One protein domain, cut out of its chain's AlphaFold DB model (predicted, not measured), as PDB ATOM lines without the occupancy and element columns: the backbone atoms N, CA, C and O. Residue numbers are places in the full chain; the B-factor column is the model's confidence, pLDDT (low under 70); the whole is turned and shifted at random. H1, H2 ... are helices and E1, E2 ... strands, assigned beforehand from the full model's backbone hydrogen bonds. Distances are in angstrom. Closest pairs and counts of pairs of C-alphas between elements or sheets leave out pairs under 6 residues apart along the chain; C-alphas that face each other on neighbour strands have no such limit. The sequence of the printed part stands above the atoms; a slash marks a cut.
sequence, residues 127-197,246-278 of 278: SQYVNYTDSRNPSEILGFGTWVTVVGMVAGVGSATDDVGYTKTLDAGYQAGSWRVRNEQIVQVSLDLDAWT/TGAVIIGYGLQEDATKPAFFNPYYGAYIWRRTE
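What this domain is: This is residues 127 to 197 and 246 to 278 of the 278 residues of an uncharacterized protein of Serratia quinivorans (UniProt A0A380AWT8). Little regular structure here: a small antiparallel sheet, ordered E1, E5, E2, with short H1 makes one end of a rod; the hairpin E3 and E4 sits off to one side, and unnamed residues 171 to 197 reach the far end. The printed part has 104 residues, of which 24 are in named elements, in the order E1, H1, E2, E3, E4, E5 along the chain; the class is mostly strand, with strands holding 20 of those 24. It is extended, radius of gyration of the C-alphas 21.7 A, spanning 79 by 35 by 20 A.

How they stand to each other: Start at E1, residues 128 to 131, antiparallel to E5, residues 272 to 276: N 129 and O 274, 2.8 A, are within hydrogen-bond range. H1, residues 138 to 141, too short for any O i to N i+4 pair, only grazes the sheet with residues 138 to 139. E2, residues 147 to 149, is antiparallel to E5, with N 148 and O 275 at 2.9 A. E1, H1, E2 form a split strand-helix-strand unit, E5 between its same-way strands, crossover right-handed. In the hairpin E3, residues 158 to 161, and E4, residues 167 to 170, find N 158 and O 170 at 2.9 A.

Where its parts are: Find E1's start, C-alpha 128, at (146.340, 141.418, 184.810); E5, 13.3 A from first to last C-alpha, ends at C-alpha 276, at (147.853, 147.155, 187.614).

The domain as a whole: Residues 198 to 245 are cut out; C-alphas 197 and 246 are 12.0 A apart. Confidence is under 70 in 30 residues, among them 246 to 263.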
ATOM      1  N   SER A 127     149.459 142.519 188.455       94.12
ATOM      2  CA  SER A 127     148.364 141.632 188.041       94.12
ATOM      3  C   SER A 127     147.660 142.120 186.772       94.12
ATOM      4  O   SER A 127     147.653 143.315 186.452       94.12
ATOM      5  N   GLN A 128     147.064 141.171 186.049       93.00
ATOM      6  CA  GLN A 128     146.340 141.418 184.810       93.00
ATOM      7  C   GLN A 128     144.828 141.347 185.044       93.00
ATOM      8  O   GLN A 128     144.324 140.407 185.655       93.00
ATOM      9  N   TYR A 129     144.108 142.313 184.487       95.25
ATOM     10  CA  TYR A 129     142.661 142.293 184.341       95.25
ATOM     11  C   TYR A 129     142.306 142.152 182.857       95.25
ATOM     12  O   TYR A 129     142.903 142.814 182.006       95.25
ATOM     13  N   VAL A 130     141.353 141.274 182.541       95.19
ATOM     14  CA  VAL A 130     140.910 141.000 181.167       95.19
ATOM     15  C   VAL A 130     139.401 141.109 181.095       95.19
ATOM     16  O   VAL A 130     138.696 140.476 181.881       95.19
ATOM     17  N   ASN A 131     138.911 141.869 180.122       95.25
ATOM     18  CA  ASN A 131     137.492 141.964 179.821       95.25
ATOM     19  C   ASN A 131     137.265 141.899 178.305       95.25
ATOM     20  O   ASN A 131     138.021 142.473 177.526       95.25
ATOM     21  N   TYR A 132     136.234 141.175 177.879       94.62
ATOM     22  CA  TYR A 132     135.913 140.981 176.462       94.62
ATOM     23  C   TYR A 132     134.857 141.955 175.937       94.62
ATOM     24  O   TYR A 132     134.683 142.072 174.728       94.62
ATOM     25  N   THR A 133     134.139 142.640 176.825       94.88
ATOM     26  CA  THR A 133     132.985 143.472 176.461       94.88
ATOM     27  C   THR A 133     133.128 144.915 176.923       94.88
ATOM     28  O   THR A 133     132.663 145.812 176.224       94.88
ATOM     29  N   ASP A 134     133.787 145.154 178.056       94.88
ATOM     30  CA  ASP A 134     133.969 146.488 178.623       94.88
ATOM     31  C   ASP A 134     135.388 147.010 178.374       94.88
ATOM     32  O   ASP A 134     136.374 146.381 178.763       94.88
ATOM     33  N   SER A 135     135.479 148.165 177.716       95.19
ATOM     34  CA  SER A 135     136.738 148.828 177.372       95.19
ATOM     35  C   SER A 135     137.178 149.878 178.388       95.19
ATOM     36  O   SER A 135     138.266 150.438 178.237       95.19
ATOM     37  N   ARG A 136     136.352 150.180 179.397       96.38
ATOM     38  CA  ARG A 136     136.660 151.199 180.405       96.38
ATOM     39  C   ARG A 136     137.856 150.794 181.262       96.38
ATOM     40  O   ARG A 136     138.160 149.610 181.421       96.38
ATOM     41  N   ASN A 137     138.538 151.794 181.819       95.06
ATOM     42  CA  ASN A 137     139.662 151.547 182.718       95.06
ATOM     43  C   ASN A 137     139.163 150.762 183.950       95.06
ATOM     44  O   ASN A 137     138.125 151.130 184.508       95.06
ATOM     45  N   PRO A 138     139.867 149.716 184.421       96.19
ATOM     46  CA  PRO A 138     139.439 148.962 185.595       96.19
ATOM     47  C   PRO A 138     139.286 149.818 186.856       96.19
ATOM     48  O   PRO A 138     138.509 149.439 187.725       96.19
ATOM     49  N   SER A 139     139.924 150.989 186.951       93.69
ATOM     50  CA  SER A 139     139.661 151.942 188.037       93.69
ATOM     51  C   SER A 139     138.209 152.438 188.057       93.69
ATOM     52  O   SER A 139     137.675 152.712 189.124       93.69
ATOM     53  N   GLU A 140     137.550 152.530 186.898       94.12
ATOM     54  CA  GLU A 140     136.141 152.932 186.762       94.12
ATOM     55  C   GLU A 140     135.170 151.765 187.000       94.12
ATOM     56  O   GLU A 140     134.027 151.984 187.392       94.12
ATOM     57  N   ILE A 141     135.617 150.528 186.755       91.81
ATOM     58  CA  ILE A 141     134.796 149.314 186.886       91.81
ATOM     59  C   ILE A 141     134.890 148.746 188.307       91.81
ATOM     60  O   ILE A 141     133.878 148.440 188.931       91.81
ATOM     61  N   LEU A 142     136.115 148.585 188.806       90.88
ATOM     62  CA  LEU A 142     136.427 147.994 190.106       90.88
ATOM     63  C   LEU A 142     136.492 149.047 191.223       90.88
ATOM     64  O   LEU A 142     136.383 148.696 192.395       90.88
ATOM     65  N   GLY A 143     136.674 150.326 190.877       89.06
ATOM     66  CA  GLY A 143     136.724 151.429 191.840       89.06
ATOM     67  C   GLY A 143     138.061 151.587 192.570       89.06
ATOM     68  O   GLY A 143     138.111 152.285 193.582       89.06
ATOM     69  N   PHE A 144     139.136 150.933 192.113       89.38
ATOM     70  CA  PHE A 144     140.460 151.024 192.738       89.38
ATOM     71  C   PHE A 144     141.615 150.778 191.760       89.38
ATOM     72  O   PHE A 144     141.439 150.209 190.680       89.38
ATOM     73  N   GLY A 145     142.817 151.142 192.214       90.94
ATOM     74  CA  GLY A 145     144.086 150.897 191.534       90.94
ATOM     75  C   GLY A 145     144.339 151.815 190.339       90.94
ATOM     76  O   GLY A 145     143.420 152.403 189.769       90.94
ATOM     77  N   THR A 146     145.605 151.903 189.948       95.12
ATOM     78  CA  THR A 146     146.038 152.553 188.708       95.12
ATOM     79  C   THR A 146     146.347 151.470 187.684       95.12
ATOM     80  O   THR A 146     147.087 150.526 187.973       95.12
ATOM     81  N   TRP A 147     145.784 151.589 186.482       97.06
ATOM     82  CA  TRP A 147     145.873 150.555 185.451       97.06
ATOM     83  C   TRP A 147     146.383 151.122 184.133       97.06
ATOM     84  O   TRP A 147     145.940 152.180 183.683       97.06
ATOM     85  N   VAL A 148     147.272 150.369 183.487       95.25
ATOM     86  CA  VAL A 148     147.789 150.666 182.147       95.25
ATOM     87  C   VAL A 148     147.309 149.617 181.156       95.25
ATOM     88  O   VAL A 148     147.223 148.433 181.492       95.25
ATOM     89  N   THR A 149     146.993 150.035 179.933       93.94
ATOM     90  CA  THR A 149     146.602 149.108 178.867       93.94
ATOM     91  C   THR A 149     147.779 148.222 178.470       93.94
ATOM     92  O   THR A 149     148.927 148.666 178.397       93.94
ATOM     93  N   VAL A 150     147.492 146.954 178.192       90.69
ATOM     94  CA  VAL A 150     148.444 146.018 177.592       90.69
ATOM     95  C   VAL A 150     148.024 145.808 176.144       90.69
ATOM     96  O   VAL A 150     146.906 145.380 175.870       90.69
ATOM     97  N   VAL A 151     148.924 146.134 175.217       86.44
ATOM     98  CA  VAL A 151     148.680 146.040 173.774       86.44
ATOM     99  C   VAL A 151     149.631 145.021 173.163       86.44
ATOM    100  O   VAL A 151     150.830 145.029 173.443       86.44
ATOM    101  N   GLY A 152     149.093 144.181 172.282       80.62
ATOM    102  CA  GLY A 152     149.841 143.151 171.570       80.62
ATOM    103  C   GLY A 152     149.591 141.753 172.126       80.62
ATOM    104  O   GLY A 152     148.626 141.508 172.847       80.62
ATOM    105  N   MET A 153     150.456 140.819 171.740       78.62
ATOM    106  CA  MET A 153     150.373 139.431 172.178       78.62
ATOM    107  C   MET A 153     150.976 139.280 173.576       78.62
ATOM    108  O   MET A 153     152.093 139.730 173.824       78.62
ATOM    109  N   VAL A 154     150.253 138.603 174.465       81.75
ATOM    110  CA  VAL A 154     150.770 138.183 175.771       81.75
ATOM    111  C   VAL A 154     151.289 136.756 175.637       81.75
ATOM    112  O   VAL A 154     150.568 135.876 175.170       81.75
ATOM    113  N   ALA A 155     152.534 136.531 176.043       80.25
ATOM    114  CA  ALA A 155     153.156 135.215 176.061       80.25
ATOM    115  C   ALA A 155     153.767 134.939 177.439       80.25
ATOM    116  O   ALA A 155     154.159 135.864 178.151       80.25
ATOM    117  N   GLY A 156     153.827 133.660 177.816       84.44
ATOM    118  CA  GLY A 156     154.489 133.239 179.046       84.44
ATOM    119  C   GLY A 156     155.994 133.488 178.971       84.44
ATOM    120  O   GLY A 156     156.619 133.229 177.945       84.44
ATOM    121  N   VAL A 157     156.568 133.982 180.066       88.00
ATOM    122  CA  VAL A 157     158.021 134.121 180.218       88.00
ATOM    123  C   VAL A 157     158.630 132.731 180.369       88.00
ATOM    124  O   VAL A 157     158.117 131.905 181.124       88.00
ATOM    125  N   GLY A 158     159.729 132.476 179.667       88.12
ATOM    126  CA  GLY A 158     160.424 131.195 179.713       88.12
ATOM    127  C   GLY A 158     161.033 130.802 178.375       88.12
ATOM    128  O   GLY A 158     160.972 131.545 177.398       88.12
ATOM    129  N   SER A 159     161.631 129.618 178.342       88.62
ATOM    130  CA  SER A 159     162.248 129.056 177.142       88.62
ATOM    131  C   SER A 159     161.427 127.884 176.627       88.62
ATOM    132  O   SER A 159     161.080 126.993 177.400       88.62
ATOM    133  N   ALA A 160     161.158 127.864 175.326       87.00
ATOM    134  CA  ALA A 160     160.552 126.732 174.636       87.00
ATOM    135  C   ALA A 160     161.470 126.280 173.498       87.00
ATOM    136  O   ALA A 160     162.036 127.120 172.798       87.00
ATOM    137  N   THR A 161     161.617 124.969 173.323       90.62
ATOM    138  CA  THR A 161     162.386 124.360 172.230       90.62
ATOM    139  C   THR A 161     161.419 123.687 171.271       90.62
ATOM    140  O   THR A 161     160.529 122.974 171.731       90.62
ATOM    141  N   ASP A 162     161.565 123.937 169.973       89.69
ATOM    142  CA  ASP A 162     160.759 123.270 168.951       89.69
ATOM    143  C   ASP A 162     161.256 121.845 168.634       89.69
ATOM    144  O   ASP A 162     162.301 121.401 169.116       89.69
ATOM    145  N   ASP A 163     160.507 121.129 167.792       87.81
ATOM    146  CA  ASP A 163     160.801 119.742 167.399       87.81
ATOM    147  C   ASP A 163     162.095 119.592 166.572       87.81
ATOM    148  O   ASP A 163     162.561 118.476 166.342       87.81
ATOM    149  N   VAL A 164     162.687 120.705 166.122       88.69
ATOM    150  CA  VAL A 164     163.939 120.754 165.346       88.69
ATOM    151  C   VAL A 164     165.122 121.191 166.233       88.69
ATOM    152  O   VAL A 164     166.261 121.263 165.774       88.69
ATOM    153  N   GLY A 165     164.886 121.424 167.530       87.88
ATOM    154  CA  GLY A 165     165.909 121.758 168.520       87.88
ATOM    155  C   GLY A 165     166.210 123.253 168.657       87.88
ATOM    156  O   GLY A 165     167.159 123.616 169.354       87.88
ATOM    157  N   TYR A 166     165.429 124.137 168.033       85.56
ATOM    158  CA  TYR A 166     165.592 125.579 168.186       85.56
ATOM    159  C   TYR A 166     164.909 126.068 169.470       85.56
ATOM    160  O   TYR A 166     163.694 125.958 169.630       85.56
ATOM    161  N   THR A 167     165.690 126.638 170.395       88.44
ATOM    162  CA  THR A 167     165.180 127.213 171.648       88.44
ATOM    163  C   THR A 167     164.933 128.711 171.517       88.44
ATOM    164  O   THR A 167     165.842 129.484 171.211       88.44
ATOM    165  N   LYS A 168     163.714 129.147 171.844       85.00
ATOM    166  CA  LYS A 168     163.348 130.554 171.993       85.00
ATOM    167  C   LYS A 168     163.074 130.876 173.458       85.00
ATOM    168  O   LYS A 168     162.162 130.313 174.054       85.00
ATOM    169  N   THR A 169     163.829 131.827 174.006       86.31
ATOM    170  CA  THR A 169     163.563 132.438 175.316       86.31
ATOM    171  C   THR A 169     162.731 133.707 175.150       86.31
ATOM    172  O   THR A 169     163.001 134.529 174.269       86.31
ATOM    173  N   LEU A 170     161.694 133.831 175.974       83.50
ATOM    174  CA  LEU A 170     160.807 134.979 176.098       83.50
ATOM    175  C   LEU A 170     161.036 135.605 177.472       83.50
ATOM    176  O   LEU A 170     160.764 134.971 178.491       83.50
ATOM    177  N   ASP A 171     161.524 136.840 177.488       82.75
ATOM    178  CA  ASP A 171     161.752 137.599 178.715       82.75
ATOM    179  C   ASP A 171     160.530 138.442 179.089       82.75
ATOM    180  O   ASP A 171     159.726 138.836 178.240       82.75
ATOM    181  N   ALA A 172     160.410 138.766 180.377       82.50
ATOM    182  CA  ALA A 172     159.414 139.721 180.840       82.50
ATOM    183  C   ALA A 172     159.731 141.115 180.281       82.50
ATOM    184  O   ALA A 172     160.777 141.691 180.575       82.50
ATOM    185  N   GLY A 173     158.811 141.687 179.510       74.88
ATOM    186  CA  GLY A 173     158.969 143.029 178.959       74.88
ATOM    187  C   GLY A 173     158.336 143.169 177.584       74.88
ATOM    188  O   GLY A 173     157.960 142.192 176.942       74.88
ATOM    189  N   TYR A 174     158.195 144.412 177.133       64.50
ATOM    190  CA  TYR A 174     157.690 144.690 175.796       64.50
ATOM    191  C   TYR A 174     158.805 144.470 174.770       64.50
ATOM    192  O   TYR A 174     159.769 145.232 174.722       64.50
ATOM    193  N   GLN A 175     158.665 143.442 173.936       67.00
ATOM    194  CA  GLN A 175     159.479 143.259 172.739       67.00
ATOM    195  C   GLN A 175     158.547 143.287 171.528       67.00
ATOM    196  O   GLN A 175     157.763 142.362 171.313       67.00
ATOM    197  N   ALA A 176     158.603 144.359 170.739       61.16
ATOM    198  CA  ALA A 176     157.867 144.418 169.484       61.16
ATOM    199  C   ALA A 176     158.459 143.393 168.501       61.16
ATOM    200  O   ALA A 176     159.598 143.523 168.051       61.16
ATOM    201  N   GLY A 177     157.687 142.353 168.187       68.06
ATOM    202  CA  GLY A 177     158.004 141.420 167.108       68.06
ATOM    203  C   GLY A 177     157.785 142.041 165.723       68.06
ATOM    204  O   GLY A 177     157.319 143.171 165.582       68.06
ATOM    205  N   SER A 178     158.103 141.289 164.669       70.25
ATOM    206  CA  SER A 178     157.796 141.677 163.288       70.25
ATOM    207  C   SER A 178     156.638 140.844 162.740       70.25
ATOM    208  O   SER A 178     156.714 139.627 162.669       70.25
ATOM    209  N   TRP A 179     155.582 141.537 162.334       68.12
ATOM    210  CA  TRP A 179     154.375 141.053 161.655       68.12
ATOM    211  C   TRP A 179     154.509 140.879 160.129       68.12
ATOM    212  O   TRP A 179     153.533 140.586 159.435       68.12
ATOM    213  N   ARG A 180     155.714 141.091 159.585       71.31
ATOM    214  CA  ARG A 180     156.027 140.947 158.158       71.31
ATOM    215  C   ARG A 180     157.133 139.924 157.975       71.31
ATOM    216  O   ARG A 180     158.073 139.904 158.767       71.31
ATOM    217  N   VAL A 181     157.021 139.139 156.905       73.69
ATOM    218  CA  VAL A 181     158.105 138.282 156.424       73.69
ATOM    219  C   VAL A 181     159.218 139.180 155.886       73.69
ATOM    220  O   VAL A 181     158.983 140.017 155.014       73.69
ATOM    221  N   ARG A 182     160.418 139.030 156.432       70.06
ATOM    222  CA  ARG A 182     161.656 139.669 155.995       70.06
ATOM    223  C   ARG A 182     162.501 138.675 155.211       70.06
ATOM    224  O   ARG A 182     162.255 137.470 155.265       70.06
ATOM    225  N   ASN A 183     163.507 139.172 154.496       69.50
ATOM    226  CA  ASN A 183     164.379 138.336 153.674       69.50
ATOM    227  C   ASN A 183     165.054 137.219 154.492       69.50
ATOM    228  O   ASN A 183     165.196 136.106 154.004       69.50
ATOM    229  N   GLU A 184     165.380 137.473 155.762       71.38
ATOM    230  CA  GLU A 184     165.983 136.480 156.662       71.38
ATOM    231  C   GLU A 184     165.036 135.320 157.023       71.38
ATOM    232  O   GLU A 184     165.475 134.317 157.576       71.38
ATOM    233  N   GLN A 185     163.737 135.452 156.744       73.50
ATOM    234  CA  GLN A 185     162.719 134.427 156.996       73.50
ATOM    235  C   GLN A 185     162.405 133.594 155.741       73.50
ATOM    236  O   GLN A 185     161.615 132.655 155.820       73.50
ATOM    237  N   ILE A 186     162.994 133.931 154.589       75.69
ATOM    238  CA  ILE A 186     162.836 133.189 153.336       75.69
ATOM    239  C   ILE A 186     163.921 132.111 153.290       75.69
ATOM    240  O   ILE A 186     165.113 132.410 153.331       75.69
ATOM    241  N   VAL A 187     163.510 130.843 153.210       77.31
ATOM    242  CA  VAL A 187     164.444 129.727 152.998       77.31
ATOM    243  C   VAL A 187     165.162 129.936 151.667       77.31
ATOM    244  O   VAL A 187     164.542 130.377 150.702       77.31
ATOM    245  N   GLN A 188     166.457 129.620 151.603       77.75
ATOM    246  CA  GLN A 188     167.232 129.751 150.372       77.75
ATOM    247  C   GLN A 188     166.538 129.018 149.216       77.75
ATOM    248  O   GLN A 188     166.318 127.808 149.272       77.75
ATOM    249  N   VAL A 189     166.240 129.760 148.151       72.69
ATOM    250  CA  VAL A 189     165.755 129.215 146.884       72.69
ATOM    251  C   VAL A 189     166.840 129.466 145.847       72.69
ATOM    252  O   VAL A 189     167.149 130.617 145.543       72.69
ATOM    253  N   SER A 190     167.431 128.393 145.324       70.94
ATOM    254  CA  SER A 190     168.277 128.464 144.132       70.94
ATOM    255  C   SER A 190     167.406 128.159 142.924       70.94
ATOM    256  O   SER A 190     166.751 127.117 142.892       70.94
ATOM    257  N   LEU A 191     167.375 129.073 141.959       71.44
ATOM    258  CA  LEU A 191     166.817 128.811 140.640       71.44
ATOM    259  C   LEU A 191     167.967 128.885 139.647       71.44
ATOM    260  O   LEU A 191     168.478 129.971 139.374       71.44
ATOM    261  N   ASP A 192     168.351 127.733 139.116       69.81
ATOM    262  CA  ASP A 192     169.323 127.665 138.036       69.81
ATOM    263  C   ASP A 192     168.617 128.128 136.757       69.81
ATOM    264  O   ASP A 192     167.672 127.494 136.281       69.81
ATOM    265  N   LEU A 193     168.999 129.306 136.259       68.69
ATOM    266  CA  LEU A 193     168.409 129.895 135.063       68.69
ATOM    267  C   LEU A 193     169.337 129.644 133.876       68.69
ATOM    268  O   LEU A 193     170.246 130.427 133.601       68.69
ATOM    269  N   ASP A 194     169.089 128.544 133.176       65.12
ATOM    270  CA  ASP A 194     169.806 128.208 131.952       65.12
ATOM    271  C   ASP A 194     169.215 128.993 130.777       65.12
ATOM    272  O   ASP A 194     168.171 128.648 130.220       65.12
ATOM    273  N   ALA A 195     169.882 130.082 130.404       63.47
ATOM    274  CA  ALA A 195     169.561 130.831 129.201       63.47
ATOM    275  C   ALA A 195     170.545 130.477 128.084       63.47
ATOM    276  O   ALA A 195     171.745 130.719 128.195       63.47
ATOM    277  N   TRP A 196     170.015 129.950 126.985       58.62
ATOM    278  CA  TRP A 196     170.777 129.645 125.780       58.62
ATOM    279  C   TRP A 196     170.357 130.615 124.679       58.62
ATOM    280  O   TRP A 196     169.177 130.705 124.343       58.62
ATOM    281  N   THR A 197     171.306 131.353 124.108       57.19
ATOM    282  CA  THR A 197     171.091 132.015 122.818       57.19
ATOM    283  C   THR A 197     171.528 131.044 121.734       57.19
ATOM    284  O   THR A 197     172.723 130.789 121.576       57.19
ATOM    285  N   THR A 246     171.153 139.059 130.783       62.81
ATOM    286  CA  THR A 246     170.937 139.647 132.112       62.81
ATOM    287  C   THR A 246     169.477 139.448 132.501       62.81
ATOM    288  O   THR A 246     168.582 139.913 131.800       62.81
ATOM    289  N   GLY A 247     169.233 138.759 133.613       61.88
ATOM    290  CA  GLY A 247     167.908 138.576 134.198       61.88
ATOM    291  C   GLY A 247     167.987 138.670 135.718       61.88
ATOM    292  O   GLY A 247     169.025 138.376 136.306       61.88
ATOM    293  N   ALA A 248     166.904 139.106 136.357       64.06
ATOM    294  CA  ALA A 248     166.793 139.140 137.810       64.06
ATOM    295  C   ALA A 248     165.696 138.170 138.253       64.06
ATOM    296  O   ALA A 248     164.555 138.276 137.803       64.06
ATOM    297  N   VAL A 249     166.031 137.245 139.151       67.75
ATOM    298  CA  VAL A 249     165.031 136.458 139.876       67.75
ATOM    299  C   VAL A 249     164.616 137.278 141.090       67.75
ATOM    300  O   VAL A 249     165.378 137.430 142.041       67.75
ATOM    301  N   ILE A 250     163.416 137.853 141.037       64.06
ATOM    302  CA  ILE A 250     162.834 138.590 142.159       64.06
ATOM    303  C   ILE A 250     161.947 137.620 142.940       64.06
ATOM    304  O   ILE A 250     160.928 137.155 142.430       64.06
ATOM    305  N   ILE A 251     162.337 137.314 144.176       66.75
ATOM    306  CA  ILE A 251     161.545 136.485 145.090       66.75
ATOM    307  C   ILE A 251     160.813 137.412 146.062       66.75
ATOM    308  O   ILE A 251     161.431 138.080 146.886       66.75
ATOM    309  N   GLY A 252     159.483 137.434 145.964       62.03
ATOM    310  CA  GLY A 252     158.612 138.285 146.778       62.03
ATOM    311  C   GLY A 252     158.237 139.611 146.103       62.03
ATOM    312  O   GLY A 252     158.952 140.131 145.256       62.03
ATOM    313  N   TYR A 253     157.075 140.157 146.474       55.00
ATOM    314  CA  TYR A 253     156.481 141.365 145.871       55.00
ATOM    315  C   TYR A 253     156.434 142.573 146.830       55.00
ATOM    316  O   TYR A 253     155.707 143.534 146.574       55.00
ATOM    317  N   GLY A 254     157.123 142.514 147.973       57.44
ATOM    318  CA  GLY A 254     157.022 143.517 149.036       57.44
ATOM    319  C   GLY A 254     158.315 144.304 149.227       57.44
ATOM    320  O   GLY A 254     159.371 143.711 149.423       57.44
ATOM    321  N   LEU A 255     158.225 145.635 149.223       59.19
ATOM    322  CA  LEU A 255     159.269 146.494 149.785       59.19
ATOM    323  C   LEU A 255     159.125 146.518 151.315       59.19
ATOM    324  O   LEU A 255     158.010 146.411 151.829       59.19
ATOM    325  N   GLN A 256     160.232 146.697 152.047       57.44
ATOM    326  CA  GLN A 256     160.256 146.709 153.522       57.44
ATOM    327  C   GLN A 256     159.216 147.672 154.136       57.44
ATOM    328  O   GLN A 256     158.663 147.401 155.203       57.44
ATOM    329  N   GLU A 257     158.893 148.756 153.428       61.78
ATOM    330  CA  GLU A 257     158.045 149.852 153.900       61.78
ATOM    331  C   GLU A 257     156.600 149.826 153.371       61.78
ATOM    332  O   GLU A 257     155.787 150.641 153.797       61.78
ATOM    333  N   ASP A 258     156.220 148.877 152.510       65.06
ATOM    334  CA  ASP A 258     154.887 148.890 151.892       65.06
ATOM    335  C   ASP A 258     153.777 148.542 152.907       65.06
ATOM    336  O   ASP A 258     153.571 147.388 153.288       65.06
ATOM    337  N   ALA A 259     153.061 149.569 153.377       61.94
ATOM    338  CA  ALA A 259     151.969 149.473 154.347       61.94
ATOM    339  C   ALA A 259     150.700 148.790 153.818       61.94
ATOM    340  O   ALA A 259     149.816 148.471 154.609       61.94
ATOM    341  N   THR A 260     150.611 148.549 152.510       63.97
ATOM    342  CA  THR A 260     149.401 148.018 151.864       63.97
ATOM    343  C   THR A 260     149.386 146.494 151.749       63.97
ATOM    344  O   THR A 260     148.381 145.916 151.333       63.97
ATOM    345  N   LYS A 261     150.485 145.818 152.109       66.00
ATOM    346  CA  LYS A 261     150.620 144.361 151.978       66.00
ATOM    347  C   LYS A 261     150.092 143.617 153.212       66.00
ATOM    348  O   LYS A 261     150.209 144.125 154.328       66.00
ATOM    349  N   PRO A 262     149.516 142.413 153.024       63.97
ATOM    350  CA  PRO A 262     148.916 141.651 154.112       63.97
ATOM    351  C   PRO A 262     149.959 141.284 155.171       63.97
ATOM    352  O   PRO A 262     151.030 140.763 154.859       63.97
ATOM    353  N   ALA A 263     149.629 141.561 156.431       67.69
ATOM    354  CA  ALA A 263     150.417 141.120 157.571       67.69
ATOM    355  C   ALA A 263     150.245 139.610 157.778       67.69
ATOM    356  O   ALA A 263     149.146 139.078 157.622       67.69
ATOM    357  N   PHE A 264     151.326 138.929 158.156       70.50
ATOM    358  CA  PHE A 264     151.267 137.524 158.541       70.50
ATOM    359  C   PHE A 264     151.087 137.449 160.055       70.50
ATOM    360  O   PHE A 264     151.996 137.794 160.811       70.50
ATOM    361  N   PHE A 265     149.909 137.022 160.500       71.56
ATOM    362  CA  PHE A 265     149.617 136.811 161.911       71.56
ATOM    363  C   PHE A 265     148.799 135.538 162.117       71.56
ATOM    364  O   PHE A 265     147.963 135.167 161.294       71.56
ATOM    365  N   ASN A 266     149.056 134.861 163.232       70.56
ATOM    366  CA  ASN A 266     148.223 133.770 163.718       70.56
ATOM    367  C   ASN A 266     146.829 134.304 164.094       70.56
ATOM    368  O   ASN A 266     146.727 135.437 164.560       70.56
ATOM    369  N   PRO A 267     145.749 133.518 163.939       78.62
ATOM    370  CA  PRO A 267     144.434 133.938 164.406       78.62
ATOM    371  C   PRO A 267     144.466 134.169 165.923       78.62
ATOM    372  O   PRO A 267     144.928 133.317 166.683       78.62
ATOM    373  N   TYR A 268     143.964 135.321 166.359       78.38
ATOM    374  CA  TYR A 268     143.839 135.693 167.766       78.38
ATOM    375  C   TYR A 268     142.451 136.264 168.046       78.38
ATOM    376  O   TYR A 268     141.805 136.841 167.170       78.38
ATOM    377  N   TYR A 269     142.003 136.113 169.290       82.19
ATOM    378  CA  TYR A 269     140.777 136.726 169.785       82.19
ATOM    379  C   TYR A 269     141.139 137.929 170.659       82.19
ATOM    380  O   TYR A 269     141.951 137.813 171.575       82.19
ATOM    381  N   GLY A 270     140.589 139.099 170.330       87.06
ATOM    382  CA  GLY A 270     140.898 140.349 171.019       87.06
ATOM    383  C   GLY A 270     140.161 140.476 172.351       87.06
ATOM    384  O   GLY A 270     138.987 140.128 172.449       87.06
ATOM    385  N   ALA A 271     140.843 141.017 173.357       93.00
ATOM    386  CA  ALA A 271     140.265 141.397 174.641       93.00
ATOM    387  C   ALA A 271     140.868 142.723 175.110       93.00
ATOM    388  O   ALA A 271     141.990 143.068 174.730       93.00
ATOM    389  N   TYR A 272     140.156 143.441 175.972       95.19
ATOM    390  CA  TYR A 272     140.702 144.588 176.683       95.19
ATOM    391  C   TYR A 272     141.531 144.080 177.859       95.19
ATOM    392  O   TYR A 272     141.000 143.500 178.809       95.19
ATOM    393  N   ILE A 273     142.847 144.266 177.767       95.06
ATOM    394  CA  ILE A 273     143.803 143.804 178.769       95.06
ATOM    395  C   ILE A 273     144.406 145.009 179.480       95.06
ATOM    396  O   ILE A 273     144.884 145.955 178.850       95.06
ATOM    397  N   TRP A 274     144.422 144.939 180.804       96.12
ATOM    398  CA  TRP A 274     144.962 145.964 181.681       96.12
ATOM    399  C   TRP A 274     145.927 145.344 182.684       96.12
ATOM    400  O   TRP A 274     145.702 144.236 183.165       96.12
ATOM    401  N   ARG A 275     146.989 146.068 183.032       95.00
ATOM    402  CA  ARG A 275     147.937 145.694 184.084       95.00
ATOM    403  C   ARG A 275     147.900 146.727 185.199       95.00
ATOM    404  O   ARG A 275     148.007 147.922 184.921       95.00
ATOM    405  N   ARG A 276     147.806 146.272 186.446       96.19
ATOM    406  CA  ARG A 276     147.853 147.155 187.614       96.19
ATOM    407  C   ARG A 276     149.269 147.677 187.841       96.19
ATOM    408  O   ARG A 276     150.211 146.884 187.868       96.19
ATOM    409  N   THR A 277     149.428 148.980 188.031       93.81
ATOM    410  CA  THR A 277     150.712 149.619 188.356       93.81
ATOM    411  C   THR A 277     150.774 150.141 189.784       93.81
ATOM    412  O   THR A 277     151.865 150.174 190.341       93.81
ATOM    413  N   GLU A 278     149.631 150.496 190.380       87.19
ATOM    414  CA  GLU A 278     149.509 150.988 191.766       87.19
ATOM    415  C   GLU A 278     148.198 150.509 192.403       87.19
ATOM    416  O   GLU A 278     147.209 150.295 191.662       87.19
TER     417      GLU A 278